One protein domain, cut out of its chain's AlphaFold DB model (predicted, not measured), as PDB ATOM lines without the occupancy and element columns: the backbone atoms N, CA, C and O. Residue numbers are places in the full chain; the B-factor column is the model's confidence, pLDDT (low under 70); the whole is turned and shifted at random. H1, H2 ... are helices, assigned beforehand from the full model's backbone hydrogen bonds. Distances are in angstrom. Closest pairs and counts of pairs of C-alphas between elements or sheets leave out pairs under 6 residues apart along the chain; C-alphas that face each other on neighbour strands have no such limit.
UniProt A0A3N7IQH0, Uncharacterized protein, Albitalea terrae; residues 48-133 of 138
ATOM      1  N   ILE A  48     -26.552  15.313  -3.173       98.12
ATOM      2  CA  ILE A  48     -27.064  14.007  -3.617       98.12
ATOM      3  C   ILE A  48     -27.407  14.061  -5.110       98.12
ATOM      4  O   ILE A  48     -26.941  13.219  -5.877       98.12
ATOM      5  N   TYR A  49     -28.157  15.074  -5.550       96.69
ATOM      6  CA  TYR A  49     -28.463  15.246  -6.975       96.69
ATOM      7  C   TYR A  49     -27.215  15.560  -7.791       96.69
ATOM      8  O   TYR A  49     -27.025  15.004  -8.871       96.69
ATOM      9  N   CYS A  50     -26.306  16.369  -7.249       96.12
ATOM     10  CA  CYS A  50     -25.027  16.629  -7.896       96.12
ATOM     11  C   CYS A  50     -24.186  15.361  -8.098       96.12
ATOM     12  O   CYS A  50     -23.557  15.202  -9.146       96.12
ATOM     13  N   GLN A  51     -24.202  14.434  -7.137       97.50
ATOM     14  CA  GLN A  51     -23.546  13.138  -7.289       97.50
ATOM     15  C   GLN A  51     -24.207  12.282  -8.380       97.50
ATOM     16  O   GLN A  51     -23.498  11.651  -9.161       97.50
ATOM     17  N   GLN A  52     -25.540  12.281  -8.465       96.12
ATOM     18  CA  GLN A  52     -26.297  11.510  -9.461       96.12
ATOM     19  C   GLN A  52     -26.106  12.029 -10.891       96.12
ATOM     20  O   GLN A  52     -25.953  11.240 -11.820       96.12
ATOM     21  N   LEU A  53     -26.093  13.352 -11.072       95.31
ATOM     22  CA  LEU A  53     -25.910  14.001 -12.376       95.31
ATOM     23  C   LEU A  53     -24.461  13.954 -12.872       95.31
ATOM     24  O   LEU A  53     -24.198  14.106 -14.066       95.31
ATOM     25  N   GLY A  54     -23.517  13.776 -11.951       97.38
ATOM     26  CA  GLY A  54     -22.097  13.901 -12.217       97.38
ATOM     27  C   GLY A  54     -21.617  15.361 -12.228       97.38
ATOM     28  O   GLY A  54     -22.397  16.313 -12.357       97.38
ATOM     29  N   PRO A  55     -20.294  15.566 -12.104       97.19
ATOM     30  CA  PRO A  55     -19.720  16.874 -11.800       97.19
ATOM     31  C   PRO A  55     -19.907  17.903 -12.920       97.19
ATOM     32  O   PRO A  55     -20.051  19.087 -12.635       97.19
ATOM     33  N   LEU A  56     -19.912  17.482 -14.188       98.38
ATOM     34  CA  LEU A  56     -20.027  18.413 -15.315       98.38
ATOM     35  C   LEU A  56     -21.409  19.064 -15.379       98.38
ATOM     36  O   LEU A  56     -21.503  20.282 -15.507       98.38
ATOM     37  N   VAL A  57     -22.464  18.259 -15.249       97.31
ATOM     38  CA  VAL A  57     -23.848  18.739 -15.298       97.31
ATOM     39  C   VAL A  57     -24.180  19.517 -14.026       97.31
ATOM     40  O   VAL A  57     -24.673  20.636 -14.123       97.31
ATOM     41  N   CYS A  58     -23.825  19.001 -12.841       97.56
ATOM     42  CA  CYS A  58     -24.006  19.728 -11.576       97.56
ATOM     43  C   CYS A  58     -23.341  21.114 -11.603       97.56
ATOM     44  O   CYS A  58     -23.957  22.110 -11.227       97.56
ATOM     45  N   ASN A  59     -22.098  21.209 -12.084       98.00
ATOM     46  CA  ASN A  59     -21.404  22.494 -12.140       98.00
ATOM     47  C   ASN A  59     -22.030  23.461 -13.152       98.00
ATOM     48  O   ASN A  59     -21.975  24.666 -12.926       98.00
ATOM     49  N   PHE A  60     -22.672  22.966 -14.216       98.12
ATOM     50  CA  PHE A  60     -23.457  23.829 -15.097       98.12
ATOM     51  C   PHE A  60     -24.684  24.413 -14.385       98.12
ATOM     52  O   PHE A  60     -24.911  25.614 -14.487       98.12
ATOM     53  N   PHE A  61     -25.437  23.611 -13.622       97.50
ATOM     54  CA  PHE A  61     -26.550  24.125 -12.809       97.50
ATOM     55  C   PHE A  61     -26.071  25.161 -11.785       97.50
ATOM     56  O   PHE A  61     -26.654  26.230 -11.664       97.50
ATOM     57  N   ARG A  62     -24.933  24.923 -11.125       97.88
ATOM     58  CA  ARG A  62     -24.325  25.928 -10.237       97.88
ATOM     59  C   ARG A  62     -23.919  27.198 -10.995       97.88
ATOM     60  O   ARG A  62     -24.126  28.298 -10.498       97.88
ATOM     61  N   ALA A  63     -23.382  27.081 -12.210       98.31
ATOM     62  CA  ALA A  63     -23.070  28.237 -13.056       98.31
ATOM     63  C   ALA A  63     -24.324  29.011 -13.503       98.31
ATOM     64  O   ALA A  63     -24.265  30.231 -13.647       98.31
ATOM     65  N   HIS A  64     -25.452  28.328 -13.697       98.12
ATOM     66  CA  HIS A  64     -26.753  28.955 -13.923       98.12
ATOM     67  C   HIS A  64     -27.175  29.802 -12.710       98.12
ATOM     68  O   HIS A  64     -27.512  30.973 -12.886       98.12
ATOM     69  N   GLU A  65     -26.994  29.303 -11.484       98.19
ATOM     70  CA  GLU A  65     -27.224  30.094 -10.266       98.19
ATOM     71  C   GLU A  65     -26.319  31.332 -10.177       98.19
ATOM     72  O   GLU A  65     -26.776  32.440  -9.888       98.19
ATOM     73  N   TYR A  66     -25.040  31.208 -10.543       98.25
ATOM     74  CA  TYR A  66     -24.176  32.386 -10.685       98.25
ATOM     75  C   TYR A  66     -24.720  33.403 -11.700       98.25
ATOM     76  O   TYR A  66     -24.510  34.604 -11.520       98.25
ATOM     77  N   GLY A  67     -25.444  32.964 -12.731       98.00
ATOM     78  CA  GLY A  67     -26.182  33.838 -13.639       98.00
ATOM     79  C   GLY A  67     -27.228  34.680 -12.911       98.00
ATOM     80  O   GLY A  67     -27.207  35.906 -13.040       98.00
ATOM     81  N   HIS A  68     -28.067  34.060 -12.074       98.12
ATOM     82  CA  HIS A  68     -29.025  34.790 -11.235       98.12
ATOM     83  C   HIS A  68     -28.340  35.819 -10.338       98.12
ATOM     84  O   HIS A  68     -28.796  36.963 -10.255       98.12
ATOM     85  N   VAL A  69     -27.224  35.448  -9.706       97.50
ATOM     86  CA  VAL A  69     -26.463  36.360  -8.844       97.50
ATOM     87  C   VAL A  69     -25.921  37.554  -9.631       97.50
ATOM     88  O   VAL A  69     -26.154  38.698  -9.244       97.50
ATOM     89  N   ASN A  70     -25.231  37.310 -10.750       97.06
ATOM     90  CA  ASN A  70     -24.576  38.362 -11.537       97.06
ATOM     91  C   ASN A  70     -25.570  39.326 -12.197       97.06
ATOM     92  O   ASN A  70     -25.252  40.495 -12.404       97.06
ATOM     93  N   LEU A  71     -26.771  38.849 -12.522       96.88
ATOM     94  CA  LEU A  71     -27.832  39.662 -13.119       96.88
ATOM     95  C   LEU A  71     -28.732  40.332 -12.063       96.88
ATOM     96  O   LEU A  71     -29.536  41.216 -12.376       96.88
ATOM     97  N   GLY A  72     -28.553  39.967 -10.789       96.31
ATOM     98  CA  GLY A  72     -29.268  40.539  -9.654       96.31
ATOM     99  C   GLY A  72     -30.702  40.031  -9.501       96.31
ATOM    100  O   GLY A  72     -31.505  40.701  -8.853       96.31
ATOM    101  N   HIS A  73     -31.040  38.869 -10.065       96.38
ATOM    102  CA  HIS A  73     -32.389  38.290  -9.999       96.38
ATOM    103  C   HIS A  73     -32.928  38.072  -8.574       96.38
ATOM    104  O   HIS A  73     -34.116  38.293  -8.375       96.38
ATOM    105  N   PRO A  74     -32.115  37.725  -7.553       94.31
ATOM    106  CA  PRO A  74     -32.629  37.558  -6.189       94.31
ATOM    107  C   PRO A  74     -33.121  38.852  -5.528       94.31
ATOM    108  O   PRO A  74     -33.823  38.797  -4.523       94.31
ATOM    109  N   ILE A  75     -32.711  40.017  -6.041       92.88
ATOM    110  CA  ILE A  75     -32.975  41.329  -5.424       92.88
ATOM    111  C   ILE A  75     -33.859  42.196  -6.334       92.88
ATOM    112  O   ILE A  75     -34.555  43.099  -5.868       92.88
ATOM    113  N   ARG A  76     -33.847  41.939  -7.644       92.00
ATOM    114  CA  ARG A  76     -34.617  42.680  -8.645       92.00
ATOM    115  C   ARG A  76     -35.895  41.922  -8.985       92.00
ATOM    116  O   ARG A  76     -35.893  40.704  -9.096       92.00
ATOM    117  N   ALA A  77     -36.980  42.654  -9.220       89.75
ATOM    118  CA  ALA A  77     -38.234  42.078  -9.696       89.75
ATOM    119  C   ALA A  77     -38.162  41.769 -11.206       89.75
ATOM    120  O   ALA A  77     -38.774  42.460 -12.019       89.75
ATOM    121  N   THR A  78     -37.382  40.754 -11.584       93.75
ATOM    122  CA  THR A  78     -37.340  40.223 -12.955       93.75
ATOM    123  C   THR A  78     -38.435  39.171 -13.124       93.75
ATOM    124  O   THR A  78     -38.644  38.339 -12.242       93.75
ATOM    125  N   HIS A  79     -39.151  39.187 -14.253       94.81
ATOM    126  CA  HIS A  79     -40.162  38.165 -14.533       94.81
ATOM    127  C   HIS A  79     -39.511  36.765 -14.557       94.81
ATOM    128  O   HIS A  79     -38.487  36.623 -15.228       94.81
ATOM    129  N   PRO A  80     -40.077  35.722 -13.913       91.94
ATOM    130  CA  PRO A  80     -39.396  34.433 -13.747       91.94
ATOM    131  C   PRO A  80     -38.870  33.832 -15.054       91.94
ATOM    132  O   PRO A  80     -37.691  33.535 -15.167       91.94
ATOM    133  N   GLN A  81     -39.696  33.777 -16.101       92.25
ATOM    134  CA  GLN A  81     -39.273  33.249 -17.411       92.25
ATOM    135  C   GLN A  81     -38.111  34.032 -18.043       92.25
ATOM    136  O   GLN A  81     -37.280  33.457 -18.742       92.25
ATOM    137  N   GLN A  82     -38.058  35.348 -17.814       95.00
ATOM    138  CA  GLN A  82     -36.950  36.175 -18.285       95.00
ATOM    139  C   GLN A  82     -35.692  35.885 -17.460       95.00
ATOM    140  O   GLN A  82     -34.627  35.698 -18.041       95.00
ATOM    141  N   ALA A  83     -35.824  35.789 -16.135       96.00
ATOM    142  CA  ALA A  83     -34.714  35.475 -15.244       96.00
ATOM    143  C   ALA A  83     -34.058  34.130 -15.609       96.00
ATOM    144  O   ALA A  83     -32.838  34.072 -15.754       96.00
ATOM    145  N   GLU A  84     -34.866  33.094 -15.855       95.50
ATOM    146  CA  GLU A  84     -34.388  31.767 -16.264       95.50
ATOM    147  C   GLU A  84     -33.688  31.782 -17.624       95.50
ATOM    148  O   GLU A  84     -32.625  31.181 -17.815       95.50
ATOM    149  N   PHE A  85     -34.262  32.503 -18.592       95.56
ATOM    150  CA  PHE A  85     -33.654  32.662 -19.910       95.56
ATOM    151  C   PHE A  85     -32.275  33.324 -19.805       95.56
ATOM    152  O   PHE A  85     -31.301  32.865 -20.410       95.56
ATOM    153  N   GLU A  86     -32.193  34.418 -19.051       97.19
ATOM    154  CA  GLU A  86     -30.966  35.186 -18.898       97.19
ATOM    155  C   GLU A  86     -29.900  34.398 -18.123       97.19
ATOM    156  O   GLU A  86     -28.732  34.428 -18.520       97.19
ATOM    157  N   ALA A  87     -30.286  33.636 -17.095       97.81
ATOM    158  CA  ALA A  87     -29.388  32.771 -16.332       97.81
ATOM    159  C   ALA A  87     -28.820  31.614 -17.177       97.81
ATOM    160  O   ALA A  87     -27.601  31.416 -17.194       97.81
ATOM    161  N   ASP A  88     -29.652  30.924 -17.972       97.62
ATOM    162  CA  ASP A  88     -29.193  29.910 -18.938       97.62
ATOM    163  C   ASP A  88     -28.161  30.497 -19.915       97.62
ATOM    164  O   ASP A  88     -27.107  29.904 -20.168       97.62
ATOM    165  N   CYS A  89     -28.435  31.686 -20.454       98.00
ATOM    166  CA  CYS A  89     -27.536  32.355 -21.389       98.00
ATOM    167  C   CYS A  89     -26.258  32.873 -20.729       98.00
ATOM    168  O   CYS A  89     -25.196  32.864 -21.357       98.00
ATOM    169  N   TRP A  90     -26.328  33.310 -19.473       98.00
ATOM    170  CA  TRP A  90     -25.147  33.679 -18.705       98.00
ATOM    171  C   TRP A  90     -24.251  32.456 -18.478       98.00
ATOM    172  O   TRP A  90     -23.058  32.515 -18.788       98.00
ATOM    173  N   ALA A  91     -24.815  31.324 -18.045       98.25
ATOM    174  CA  ALA A  91     -24.067  30.082 -17.851       98.25
ATOM    175  C   ALA A  91     -23.451  29.571 -19.160       98.25
ATOM    176  O   ALA A  91     -22.268  29.232 -19.198       98.25
ATOM    177  N   ALA A  92     -24.207  29.601 -20.261       98.00
ATOM    178  CA  ALA A  92     -23.733  29.193 -21.583       98.00
ATOM    179  C   ALA A  92     -22.499  29.984 -22.058       98.00
ATOM    180  O   ALA A  92     -21.659  29.443 -22.781       98.00
ATOM    181  N   ARG A  93     -22.354  31.247 -21.637       97.25
ATOM    182  CA  ARG A  93     -21.209  32.104 -21.991       97.25
ATOM    183  C   ARG A  93     -20.034  31.971 -21.027       97.25
ATOM    184  O   ARG A  93     -18.892  32.024 -21.474       97.25
ATOM    185  N   ASN A  94     -20.304  31.791 -19.735       96.94
ATOM    186  CA  ASN A  94     -19.289  31.931 -18.687       96.94
ATOM    187  C   ASN A  94     -18.795  30.595 -18.110       96.94
ATOM    188  O   ASN A  94     -17.659  30.522 -17.643       96.94
ATOM    189  N   ALA A  95     -19.593  29.524 -18.158       97.69
ATOM    190  CA  ALA A  95     -19.168  28.219 -17.653       97.69
ATOM    191  C   ALA A  95     -18.090  27.585 -18.557       97.69
ATOM    192  O   ALA A  95     -18.080  27.829 -19.772       97.69
ATOM    193  N   PRO A  96     -17.199  26.725 -18.024       97.62
ATOM    194  CA  PRO A  96     -16.284  25.921 -18.833       97.62
ATOM    195  C   PRO A  96     -17.009  25.186 -19.964       97.62
ATOM    196  O   PRO A  96     -18.049  24.570 -19.745       97.62
ATOM    197  N   LEU A  97     -16.447  25.224 -21.177       96.88
ATOM    198  CA  LEU A  97     -17.113  24.723 -22.388       96.88
ATOM    199  C   LEU A  97     -17.586  23.265 -22.256       96.88
ATOM    200  O   LEU A  97     -18.706  22.949 -22.640       96.88
ATOM    201  N   ILE A  98     -16.778  22.407 -21.628       97.81
ATOM    202  CA  ILE A  98     -17.123  20.999 -21.381       97.81
ATOM    203  C   ILE A  98     -18.371  20.828 -20.496       97.81
ATOM    204  O   ILE A  98     -19.127  19.877 -20.674       97.81
ATOM    205  N   GLN A  99     -18.627  21.754 -19.568       98.25
ATOM    206  CA  GLN A  99     -19.834  21.735 -18.733       98.25
ATOM    207  C   GLN A  99     -21.060  22.164 -19.542       98.25
ATOM    208  O   GLN A  99     -22.116  21.554 -19.417       98.25
ATOM    209  N   VAL A 100     -20.904  23.158 -20.425       98.19
ATOM    210  CA  VAL A 100     -21.973  23.600 -21.336       98.19
ATOM    211  C   VAL A 100     -22.358  22.486 -22.311       98.19
ATOM    212  O   VAL A 100     -23.541  22.212 -22.496       98.19
ATOM    213  N   GLN A 101     -21.372  21.789 -22.882       97.69
ATOM    214  CA  GLN A 101     -21.604  20.639 -23.762       97.69
ATOM    215  C   GLN A 101     -22.301  19.489 -23.022       97.69
ATOM    216  O   GLN A 101     -23.275  18.933 -23.532       97.69
ATOM    217  N   ALA A 102     -21.858  19.169 -21.801       97.88
ATOM    218  CA  ALA A 102     -22.489  18.139 -20.978       97.88
ATOM    219  C   ALA A 102     -23.941  18.492 -20.617       97.88
ATOM    220  O   ALA A 102     -24.822  17.639 -20.707       97.88
ATOM    221  N   ALA A 103     -24.213  19.749 -20.257       96.62
ATOM    222  CA  ALA A 103     -25.563  20.217 -19.960       96.62
ATOM    223  C   ALA A 103     -26.471  20.177 -21.193       96.62
ATOM    224  O   ALA A 103     -27.593  19.685 -21.107       96.62
ATOM    225  N   TYR A 104     -25.975  20.606 -22.356       96.81
ATOM    226  CA  TYR A 104     -26.704  20.484 -23.618       96.81
ATOM    227  C   TYR A 104     -27.107  19.032 -23.903       96.81
ATOM    228  O   TYR A 104     -28.282  18.756 -24.144       96.81
ATOM    229  N   GLN A 105     -26.158  18.095 -23.815       97.00
ATOM    230  CA  GLN A 105     -26.433  16.669 -24.017       97.00
ATOM    231  C   GLN A 105     -27.446  16.138 -22.997       97.00
ATOM    232  O   GLN A 105     -28.385  15.434 -23.369       97.00
ATOM    233  N   HIS A 106     -27.297  16.513 -21.724       95.38
ATOM    234  CA  HIS A 106     -28.215  16.131 -20.657       95.38
ATOM    235  C   HIS A 106     -29.647  16.616 -20.932       95.38
ATOM    236  O   HIS A 106     -30.593  15.834 -20.836       95.38
ATOM    237  N   PHE A 107     -29.818  17.877 -21.321       94.69
ATOM    238  CA  PHE A 107     -31.126  18.457 -21.616       94.69
ATOM    239  C   PHE A 107     -31.782  17.854 -22.863       94.69
ATOM    240  O   PHE A 107     -32.988  17.602 -22.860       94.69
ATOM    241  N   MET A 108     -30.995  17.566 -23.904       94.44
ATOM    242  CA  MET A 108     -31.483  16.872 -25.099       94.44
ATOM    243  C   MET A 108     -31.948  15.447 -24.786       94.44
ATOM    244  O   MET A 108     -32.966  15.012 -25.317       94.44
ATOM    245  N   ALA A 109     -31.221  14.728 -23.924       92.62
ATOM    246  CA  ALA A 109     -31.521  13.337 -23.592       92.62
ATOM    247  C   ALA A 109     -32.749  13.184 -22.685       92.62
ATOM    248  O   ALA A 109     -33.545  12.269 -22.880       92.62
ATOM    249  N   ASN A 110     -32.907  14.067 -21.697       84.50
ATOM    250  CA  ASN A 110     -33.957  13.923 -20.685       84.50
ATOM    251  C   ASN A 110     -35.279  14.604 -21.072       84.50
ATOM    252  O   ASN A 110     -36.305  14.355 -20.444       84.50
ATOM    253  N   GLY A 111     -35.301  15.428 -22.124       80.81
ATOM    254  CA  GLY A 111     -36.547  15.992 -22.630       80.81
ATOM    255  C   GLY A 111     -37.209  16.929 -21.619       80.81
ATOM    256  O   GLY A 111     -36.649  17.962 -21.279       80.81
ATOM    257  N   PHE A 112     -38.431  16.635 -21.172       71.38
ATOM    258  CA  PHE A 112     -39.156  17.499 -20.232       71.38
ATOM    259  C   PHE A 112     -38.580  17.380 -18.810       71.38
ATOM    260  O   PHE A 112     -38.770  16.366 -18.149       71.38
ATOM    261  N   MET A 113     -37.884  18.423 -18.352       71.12
ATOM    262  CA  MET A 113     -37.179  18.472 -17.059       71.12
ATOM    263  C   MET A 113     -37.375  19.809 -16.324       71.12
ATOM    264  O   MET A 113     -36.706  20.060 -15.330       71.12
ATOM    265  N   GLY A 114     -38.221  20.702 -16.844       62.22
ATOM    266  CA  GLY A 114     -38.414  22.042 -16.290       62.22
ATOM    267  C   GLY A 114     -39.839  22.274 -15.815       62.22
ATOM    268  O   GLY A 114     -40.739  21.464 -16.039       62.22
ATOM    269  N   ASP A 115     -40.035  23.400 -15.151       73.69
ATOM    270  CA  ASP A 115     -41.339  23.891 -14.731       73.69
ATOM    271  C   ASP A 115     -41.872  24.958 -15.710       73.69
ATOM    272  O   ASP A 115     -41.368  25.154 -16.823       73.69
ATOM    273  N   TRP A 116     -42.923  25.661 -15.287       67.56
ATOM    274  CA  TRP A 116     -43.560  26.723 -16.060       67.56
ATOM    275  C   TRP A 116     -42.633  27.914 -16.384       67.56
ATOM    276  O   TRP A 116     -42.926  28.648 -17.331       67.56
ATOM    277  N   SER A 117     -41.549  28.131 -15.627       69.19
ATOM    278  CA  SER A 117     -40.600  29.227 -15.858       69.19
ATOM    279  C   SER A 117     -39.389  28.808 -16.693       69.19
ATOM    280  O   SER A 117     -38.902  29.618 -17.481       69.19
ATOM    281  N   HIS A 118     -38.950  27.550 -16.607       71.56
ATOM    282  CA  HIS A 118     -37.768  27.054 -17.326       71.56
ATOM    283  C   HIS A 118     -38.060  26.538 -18.749       71.56
ATOM    284  O   HIS A 118     -37.173  26.541 -19.617       71.56
ATOM    285  N   GLY A 119     -39.298  26.100 -19.006       80.50
ATOM    286  CA  GLY A 119     -39.682  25.404 -20.237       80.50
ATOM    287  C   GLY A 119     -39.204  23.947 -20.269       80.50
ATOM    288  O   GLY A 119     -38.760  23.389 -19.271       80.50
ATOM    289  N   THR A 120     -39.293  23.292 -21.426       87.31
ATOM    290  CA  THR A 120     -38.816  21.906 -21.581       87.31
ATOM    291  C   THR A 120     -37.285  21.850 -21.620       87.31
ATOM    292  O   THR A 120     -36.625  22.816 -22.000       87.31
ATOM    293  N   GLY A 121     -36.679  20.703 -21.302       89.12
ATOM    294  CA  GLY A 121     -35.229  20.532 -21.436       89.12
ATOM    295  C   GLY A 121     -34.761  20.687 -22.883       89.12
ATOM    296  O   GLY A 121     -33.750  21.334 -23.110       89.12
ATOM    297  N   VAL A 122     -35.529  20.256 -23.890       92.38
ATOM    298  CA  VAL A 122     -35.182  20.538 -25.302       92.38
ATOM    299  C   VAL A 122     -35.137  22.047 -25.577       92.38
ATOM    300  O   VAL A 122     -34.210  22.522 -26.233       92.38
ATOM    301  N   GLN A 123     -36.084  22.824 -25.038       92.56
ATOM    302  CA  GLN A 123     -36.058  24.289 -25.147       92.56
ATOM    303  C   GLN A 123     -34.844  24.891 -24.422       92.56
ATOM    304  O   GLN A 123     -34.189  25.778 -24.973       92.56
ATOM    305  N   ARG A 124     -34.490  24.383 -23.230       94.19
ATOM    306  CA  ARG A 124     -33.256  24.779 -22.525       94.19
ATOM    307  C   ARG A 124     -32.012  24.462 -23.351       94.19
ATOM    308  O   ARG A 124     -31.170  25.334 -23.526       94.19
ATOM    309  N   ALA A 125     -31.914  23.261 -23.918       94.94
ATOM    310  CA  ALA A 125     -30.790  22.842 -24.751       94.94
ATOM    311  C   ALA A 125     -30.600  23.774 -25.954       94.94
ATOM    312  O   ALA A 125     -29.493  24.241 -26.212       94.94
ATOM    313  N   GLN A 126     -31.687  24.091 -26.661       94.94
ATOM    314  CA  GLN A 126     -31.668  25.016 -27.795       94.94
ATOM    315  C   GLN A 126     -31.222  26.421 -27.380       94.94
ATOM    316  O   GLN A 126     -30.416  27.040 -28.074       94.94
ATOM    317  N   ARG A 127     -31.696  26.914 -26.231       95.19
ATOM    318  CA  ARG A 127     -31.294  28.215 -25.682       95.19
ATOM    319  C   ARG A 127     -29.820  28.254 -25.289       95.19
ATOM    320  O   ARG A 127     -29.120  29.182 -25.686       95.19
ATOM    321  N   VAL A 128     -29.339  27.243 -24.565       95.81
ATOM    322  CA  VAL A 128     -27.916  27.095 -24.223       95.81
ATOM    323  C   VAL A 128     -27.078  27.084 -25.497       95.81
ATOM    324  O   VAL A 128     -26.092  27.813 -25.587       95.81
ATOM    325  N   ALA A 129     -27.525  26.346 -26.516       96.62
ATOM    326  CA  ALA A 129     -26.837  26.283 -27.791       96.62
ATOM    327  C   ALA A 129     -26.794  27.611 -28.536       96.62
ATOM    328  O   ALA A 129     -25.743  27.967 -29.059       96.62
ATOM    329  N   ALA A 130     -27.896  28.356 -28.560       96.62
ATOM    330  CA  ALA A 130     -27.936  29.683 -29.160       96.62
ATOM    331  C   ALA A 130     -27.018  30.669 -28.416       96.62
ATOM    332  O   ALA A 130     -26.296  31.440 -29.040       96.62
ATOM    333  N   CYS A 131     -26.999  30.621 -27.083       97.12
ATOM    334  CA  CYS A 131     -26.235  31.560 -26.263       97.12
ATOM    335  C   CYS A 131     -24.734  31.244 -26.159       97.12
ATOM    336  O   CYS A 131     -23.959  32.149 -25.842       97.12
ATOM    337  N   ALA A 132     -24.321  30.011 -26.463       95.44
ATOM    338  CA  ALA A 132     -22.919  29.609 -26.562       95.44
ATOM    339  C   ALA A 132     -22.304  29.831 -27.963       95.44
ATOM    340  O   ALA A 132     -21.093  29.656 -28.124       95.44
ATOM    341  N   GLN A 133     -23.091  30.249 -28.968       89.44
ATOM    342  CA  GLN A 133     -22.580  30.548 -30.313       89.44
ATOM    343  C   GLN A 133     -21.439  31.576 -30.265       89.44
ATOM    344  O   GLN A 133     -21.510  32.581 -29.561       89.44
TER     345      GLN A 133
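Overview. This is residues 48 to 133 of the 138 residues of an uncharacterized protein of Albitalea terrae (UniProt A0A3N7IQH0). H3 crosses the long helix H2, H4 meets H2 near its first end, at residues 56 to 60, H5 packs on H3 and H4 on the side away from H2, and short H1 makes a corner at H2's start. The printed part has 86 residues with five named helices, H1 to H5, and no named strand: all helix, mostly crossed. It is compact, radius of gyration of the C-alphas 12.0 A, spanning 32 by 31 by 22 A.

Along the chain. Find C-alpha 48 at (-27.064, 14.007, -3.617), beginning H1, residues 48 to 53. H2, residues 55 to 71, runs 24.2 A; H3, residues 80 to 94, 20.9 A; H4, residues 97 to 110, 20.1 A. H5, residues 121 to 131, ends at C-alpha 131 (-26.235, 31.560, -26.263).

Arrangement. Start at the hub, H2: H1 touches it only at the corner, C-alphas of Cys 50 and Cys 58 closest, 4.9 A. H3 touches H2 at a steep 63 degrees, closest C-alphas Gly 67 and Ala 87, 4.3 A. H4 touches H2's residues 56 to 60 alone, about perpendicular at 76 degrees, closest C-alphas Leu 56 and Gln 99, 4.8 A. H4 and H5 form a hairpin, a shallow tilt of 28 degrees. In each helix every O i to N i+4 pair is within hydrogen-bond range.

Size, cuts and confidence. The farthest C-alphas, Ile 75 and Ala 109, are 33.4 A apart. The printed part has no cut and no long link; pLDDT is under 70 at residues 114 and 116 to 117.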